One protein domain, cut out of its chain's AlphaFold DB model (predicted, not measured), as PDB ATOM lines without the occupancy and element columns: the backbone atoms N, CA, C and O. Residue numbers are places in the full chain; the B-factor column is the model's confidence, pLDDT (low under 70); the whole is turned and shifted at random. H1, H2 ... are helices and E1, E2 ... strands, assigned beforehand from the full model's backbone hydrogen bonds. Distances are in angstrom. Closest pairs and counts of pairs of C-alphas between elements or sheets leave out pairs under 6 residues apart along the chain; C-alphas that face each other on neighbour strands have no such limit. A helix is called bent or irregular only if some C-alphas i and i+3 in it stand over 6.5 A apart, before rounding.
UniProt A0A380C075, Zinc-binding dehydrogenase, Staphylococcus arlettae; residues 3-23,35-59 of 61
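This is residues 3 to 23 and 35 to 59 of the 61 residues of the protein "Zinc-binding dehydrogenase" of Staphylococcus arlettae (UniProt A0A380C075). A long, two-stranded antiparallel hairpin of E1 and E2 has a short helix, H1, set crosswise near its turn end, with residues 41 to 46 closest to the strands. A second short helix, H2, lies at the same end of the model but away from both strands and from H1, so that the whole is an open arrangement with few contacts. The printed part has 46 residues with two named strands and two named helices, in the order E1, E2, H1, H2, and its class is mixed, helices and strands. It is loose, with a radius of gyration of the C-alphas of 12.7 A, and elongated, spanning 35 by 22 by 18 A.

The printed part begins with E1, residues 3 to 10, which starts at C-alpha 3 at (205.563, 223.269, 158.762) and is 21.0 A from first to last C-alpha. After two residues comes E2, residues 13 to 20, 22.3 A long, from C-alpha 13 at (193.791, 209.333, 165.842). Beyond the cut, H1 holds residues 39 to 46 and is 10.6 A long. H2, residues 51 to 58, is 10.3 A long and ends at C-alpha 58 at (207.970, 200.675, 156.836).

E1 and E2 form a hairpin and are antiparallel neighbours, with 146 degrees between their N-to-C directions. The C-alphas of Gln 4 and Tyr 18, which face each other, are 4.8 A apart. N 5 and O 17 are within hydrogen-bond range at 2.8 A, and N 13 and O 10 at 2.9 A. The closest C-alphas of E1 and H1, those of Leu 8 and Tyr 45, are 7.1 A apart. The closest C-alphas of E2 and H1, those of Gln 13 and Tyr 45, are 7.7 A apart. H2 is apart from E1, from E2 and from H1. In H1 and H2 every O i to N i+4 pair is within hydrogen-bond range, and neither helix is bent or irregular.

The two C-alphas farthest apart are those of Ile 23 and Ser 48, at 36.1 A. Residues 24 to 34 are not printed, and C-alphas 23 and 35 are 22.6 A apart across the cut. The link from E2 to H1 runs across this cut, while the links from E1 to E2 and from H1 to H2 are tight. The mean pLDDT of the printed part is 86.6. Residues 57 to 59 are under 70, and the mean pLDDT of H2 is 71.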
ATOM      1  N   ASN A   3     206.677 223.894 159.458       92.19
ATOM      2  CA  ASN A   3     205.563 223.269 158.762       92.19
ATOM      3  C   ASN A   3     204.588 222.661 159.768       92.19
ATOM      4  O   ASN A   3     205.007 222.109 160.784       92.19
ATOM      5  N   GLN A   4     203.300 222.709 159.443       92.62
ATOM      6  CA  GLN A   4     202.257 221.988 160.162       92.62
ATOM      7  C   GLN A   4     201.958 220.677 159.426       92.62
ATOM      8  O   GLN A   4     201.581 220.697 158.254       92.62
ATOM      9  N   VAL A   5     202.129 219.546 160.105       93.19
ATOM     10  CA  VAL A   5     201.957 218.201 159.547       93.19
ATOM     11  C   VAL A   5     200.833 217.490 160.288       93.19
ATOM     12  O   VAL A   5     200.821 217.448 161.514       93.19
ATOM     13  N   TYR A   6     199.890 216.919 159.542       93.44
ATOM     14  CA  TYR A   6     198.842 216.064 160.094       93.44
ATOM     15  C   TYR A   6     199.343 214.621 160.105       93.44
ATOM     16  O   TYR A   6     199.573 214.039 159.046       93.44
ATOM     17  N   GLN A   7     199.530 214.054 161.292       92.50
ATOM     18  CA  GLN A   7     200.120 212.736 161.482       92.50
ATOM     19  C   GLN A   7     199.109 211.774 162.098       92.50
ATOM     20  O   GLN A   7     198.494 212.069 163.117       92.50
ATOM     21  N   LEU A   8     198.961 210.595 161.496       92.56
ATOM     22  CA  LEU A   8     198.211 209.491 162.088       92.56
ATOM     23  C   LEU A   8     199.098 208.797 163.133       92.56
ATOM     24  O   LEU A   8     200.064 208.135 162.761       92.56
ATOM     25  N   VAL A   9     198.784 208.955 164.419       92.19
ATOM     26  CA  VAL A   9     199.559 208.355 165.526       92.19
ATOM     27  C   VAL A   9     199.026 206.980 165.935       92.19
ATOM     28  O   VAL A   9     199.780 206.122 166.383       92.19
ATOM     29  N   ALA A  10     197.730 206.751 165.728       89.62
ATOM     30  CA  ALA A  10     197.052 205.478 165.938       89.62
ATOM     31  C   ALA A  10     195.823 205.398 165.014       89.62
ATOM     32  O   ALA A  10     195.390 206.429 164.485       89.62
ATOM     33  N   PRO A  11     195.223 204.210 164.797       90.94
ATOM     34  CA  PRO A  11     193.979 204.106 164.044       90.94
ATOM     35  C   PRO A  11     192.934 205.084 164.583       90.94
ATOM     36  O   PRO A  11     192.623 205.093 165.771       90.94
ATOM     37  N   ARG A  12     192.386 205.904 163.685       92.69
ATOM     38  CA  ARG A  12     191.406 206.962 163.964       92.69
ATOM     39  C   ARG A  12     191.899 208.144 164.807       92.69
ATOM     40  O   ARG A  12     191.084 208.979 165.188       92.69
ATOM     41  N   GLN A  13     193.203 208.254 165.052       94.38
ATOM     42  CA  GLN A  13     193.791 209.333 165.842       94.38
ATOM     43  C   GLN A  13     194.812 210.105 165.003       94.38
ATOM     44  O   GLN A  13     195.921 209.632 164.749       94.38
ATOM     45  N   ILE A  14     194.406 211.293 164.554       94.75
ATOM     46  CA  ILE A  14     195.263 212.229 163.823       94.75
ATOM     47  C   ILE A  14     195.621 213.380 164.753       94.75
ATOM     48  O   ILE A  14     194.741 213.987 165.363       94.75
ATOM     49  N   GLU A  15     196.905 213.698 164.811       96.00
ATOM     50  CA  GLU A  15     197.453 214.803 165.583       96.00
ATOM     51  C   GLU A  15     198.157 215.800 164.663       96.00
ATOM     52  O   GLU A  15     198.536 215.488 163.531       96.00
ATOM     53  N   VAL A  16     198.288 217.034 165.145       94.81
ATOM     54  CA  VAL A  16     198.975 218.108 164.432       94.81
ATOM     55  C   VAL A  16     200.359 218.285 165.040       94.81
ATOM     56  O   VAL A  16     200.482 218.729 166.180       94.81
ATOM     57  N   THR A  17     201.388 217.988 164.254       94.00
ATOM     58  CA  THR A  17     202.796 218.112 164.643       94.00
ATOM     59  C   THR A  17     203.445 219.270 163.892       94.00
ATOM     60  O   THR A  17     203.113 219.544 162.737       94.00
ATOM     61  N   TYR A  18     204.392 219.952 164.533       93.56
ATOM     62  CA  TYR A  18     205.182 221.006 163.902       93.56
ATOM     63  C   TYR A  18     206.584 220.493 163.588       93.56
ATOM     64  O   TYR A  18     207.318 220.120 164.498       93.56
ATOM     65  N   ASN A  19     206.960 220.516 162.311       90.00
ATOM     66  CA  ASN A  19     208.286 220.102 161.858       90.00
ATOM     67  C   ASN A  19     209.053 221.307 161.325       90.00
ATOM     68  O   ASN A  19     208.510 222.103 160.559       90.00
ATOM     69  N   ASN A  20     210.315 221.445 161.726       90.25
ATOM     70  CA  ASN A  20     211.196 222.482 161.207       90.25
ATOM     71  C   ASN A  20     212.157 221.862 160.193       90.25
ATOM     72  O   ASN A  20     212.962 221.011 160.549       90.25
ATOM     73  N   GLU A  21     212.044 222.284 158.939       86.06
ATOM     74  CA  GLU A  21     212.834 221.749 157.827       86.06
ATOM     75  C   GLU A  21     213.823 222.789 157.306       86.06
ATOM     76  O   GLU A  21     213.425 223.905 156.950       86.06
ATOM     77  N   ASP A  22     215.101 222.431 157.207       87.75
ATOM     78  CA  ASP A  22     216.114 223.304 156.621       87.75
ATOM     79  C   ASP A  22     215.973 223.360 155.096       87.75
ATOM     80  O   ASP A  22     215.918 222.346 154.394       87.75
ATOM     81  N   ILE A  23     215.916 224.582 154.567       84.38
ATOM     82  CA  ILE A  23     215.787 224.817 153.130       84.38
ATOM     83  C   ILE A  23     217.188 224.832 152.516       84.38
ATOM     84  O   ILE A  23     217.958 225.770 152.727       84.38
ATOM     85  N   LEU A  35     194.254 218.793 149.683       91.62
ATOM     86  CA  LEU A  35     194.688 217.411 149.846       91.62
ATOM     87  C   LEU A  35     193.517 216.496 149.487       91.62
ATOM     88  O   LEU A  35     192.417 216.653 150.014       91.62
ATOM     89  N   SER A  36     193.752 215.539 148.596       94.88
ATOM     90  CA  SER A  36     192.781 214.495 148.268       94.88
ATOM     91  C   SER A  36     193.007 213.266 149.144       94.88
ATOM     92  O   SER A  36     194.137 212.797 149.244       94.88
ATOM     93  N   ILE A  37     191.935 212.713 149.712       94.12
ATOM     94  CA  ILE A  37     191.973 211.458 150.476       94.12
ATOM     95  C   ILE A  37     191.696 210.292 149.529       94.12
ATOM     96  O   ILE A  37     190.683 210.287 148.827       94.12
ATOM     97  N   CYS A  38     192.560 209.282 149.542       93.88
ATOM     98  CA  CYS A  38     192.398 208.079 148.735       93.88
ATOM     99  C   CYS A  38     192.001 206.850 149.572       93.88
ATOM    100  O   CYS A  38     191.976 206.858 150.804       93.88
ATOM    101  N   ALA A  39     191.721 205.736 148.891       93.56
ATOM    102  CA  ALA A  39     191.397 204.467 149.546       93.56
ATOM    103  C   ALA A  39     192.562 203.893 150.379       93.56
ATOM    104  O   ALA A  39     192.342 203.100 151.295       93.56
ATOM    105  N   ALA A  40     193.818 204.248 150.079       89.62
ATOM    106  CA  ALA A  40     194.945 203.848 150.919       89.62
ATOM    107  C   ALA A  40     194.892 204.563 152.274       89.62
ATOM    108  O   ALA A  40     194.961 203.890 153.301       89.62
ATOM    109  N   ASP A  41     194.654 205.874 152.274       92.56
ATOM    110  CA  ASP A  41     194.570 206.691 153.490       92.56
ATOM    111  C   ASP A  41     193.458 206.203 154.417       92.56
ATOM    112  O   ASP A  41     193.667 206.058 155.617       92.56
ATOM    113  N   GLN A  42     192.298 205.841 153.860       92.06
ATOM    114  CA  GLN A  42     191.204 205.258 154.641       92.06
ATOM    115  C   GLN A  42     191.596 203.927 155.296       92.06
ATOM    116  O   GLN A  42     191.239 203.675 156.447       92.06
ATOM    117  N   ARG A  43     192.355 203.068 154.600       92.44
ATOM    118  CA  ARG A  43     192.849 201.803 155.172       92.44
ATOM    119  C   ARG A  43     193.849 202.032 156.301       92.44
ATOM    120  O   ARG A  43     193.775 201.330 157.307       92.44
ATOM    121  N   TYR A  44     194.743 203.011 156.156       91.19
ATOM    122  CA  TYR A  44     195.649 203.417 157.234       91.19
ATOM    123  C   TYR A  44     194.865 203.986 158.421       91.19
ATOM    124  O   TYR A  44     195.016 203.499 159.537       91.19
ATOM    125  N   TYR A  45     193.945 204.922 158.175       93.25
ATOM    126  CA  TYR A  45     193.120 205.551 159.208       93.25
ATOM    127  C   TYR A  45     192.268 204.540 159.985       93.25
ATOM    128  O   TYR A  45     192.157 204.620 161.204       93.25
ATOM    129  N   THR A  46     191.673 203.566 159.296       92.31
ATOM    130  CA  THR A  46     190.847 202.523 159.927       92.31
ATOM    131  C   THR A  46     191.655 201.407 160.587       92.31
ATOM    132  O   THR A  46     191.065 200.602 161.303       92.31
ATOM    133  N   GLY A  47     192.968 201.325 160.346       87.81
ATOM    134  CA  GLY A  47     193.807 200.217 160.813       87.81
ATOM    135  C   GLY A  47     193.540 198.886 160.099       87.81
ATOM    136  O   GLY A  47     194.005 197.845 160.544       87.81
ATOM    137  N   SER A  48     192.809 198.889 158.980       86.56
ATOM    138  CA  SER A  48     192.486 197.674 158.207       86.56
ATOM    139  C   SER A  48     193.629 197.207 157.294       86.56
ATOM    140  O   SER A  48     193.511 196.206 156.579       86.56
ATOM    141  N   ARG A  49     194.755 197.929 157.280       82.31
ATOM    142  CA  ARG A  49     195.945 197.550 156.515       82.31
ATOM    143  C   ARG A  49     196.666 196.392 157.214       82.31
ATOM    144  O   ARG A  49     197.017 196.496 158.379       82.31
ATOM    145  N   ASN A  50     196.922 195.309 156.476       79.50
ATOM    146  CA  ASN A  50     197.603 194.124 157.008       79.50
ATOM    147  C   ASN A  50     198.974 194.475 157.618       79.50
ATOM    148  O   ASN A  50     199.829 195.051 156.942       79.50
ATOM    149  N   GLN A  51     199.170 194.076 158.874       75.56
ATOM    150  CA  GLN A  51     200.345 194.383 159.682       75.56
ATOM    151  C   GLN A  51     201.645 193.813 159.102       75.56
ATOM    152  O   GLN A  51     202.638 194.526 159.042       75.56
ATOM    153  N   THR A  52     201.607 192.614 158.515       76.56
ATOM    154  CA  THR A  52     202.776 192.020 157.833       76.56
ATOM    155  C   THR A  52     203.275 192.873 156.660       76.56
ATOM    156  O   THR A  52     204.461 192.882 156.342       76.56
ATOM    157  N   VAL A  53     202.382 193.630 156.012       74.19
ATOM    158  CA  VAL A  53     202.734 194.551 154.918       74.19
ATOM    159  C   VAL A  53     203.262 195.875 155.459       74.19
ATOM    160  O   VAL A  53     204.103 196.500 154.813       74.19
ATOM    161  N   LEU A  54     202.778 196.306 156.627       74.06
ATOM    162  CA  LEU A  54     203.327 197.473 157.308       74.06
ATOM    163  C   LEU A  54     204.767 197.198 157.760       74.06
ATOM    164  O   LEU A  54     205.669 197.986 157.489       74.06
ATOM    165  N   GLU A  55     204.987 196.032 158.359       74.94
ATOM    166  CA  GLU A  55     206.295 195.604 158.844       74.94
ATOM    167  C   GLU A  55     207.308 195.438 157.703       74.94
ATOM    168  O   GLU A  55     208.455 195.853 157.800       74.94
ATOM    169  N   LYS A  56     206.884 194.896 156.558       72.19
ATOM    170  CA  LYS A  56     207.802 194.637 155.441       72.19
ATOM    171  C   LYS A  56     208.291 195.898 154.714       72.19
ATOM    172  O   LYS A  56     209.366 195.865 154.127       72.19
ATOM    173  N   ASN A  57     207.502 196.977 154.710       60.41
ATOM    174  CA  ASN A  57     207.781 198.179 153.910       60.41
ATOM    175  C   ASN A  57     208.180 199.410 154.735       60.41
ATOM    176  O   ASN A  57     208.775 200.328 154.177       60.41
ATOM    177  N   TYR A  58     207.809 199.468 156.017       59.22
ATOM    178  CA  TYR A  58     207.970 200.675 156.836       59.22
ATOM    179  C   TYR A  58     208.587 200.393 158.214       59.22
ATOM    180  O   TYR A  58     208.761 201.330 158.990       59.22
ATOM    181  N   LEU A  59     208.946 199.137 158.527       41.66
ATOM    182  CA  LEU A  59     209.735 198.813 159.718       41.66
ATOM    183  C   LEU A  59     211.208 199.116 159.432       41.66
ATOM    184  O   LEU A  59     211.994 198.254 159.047       41.66
TER     185      LEU A  59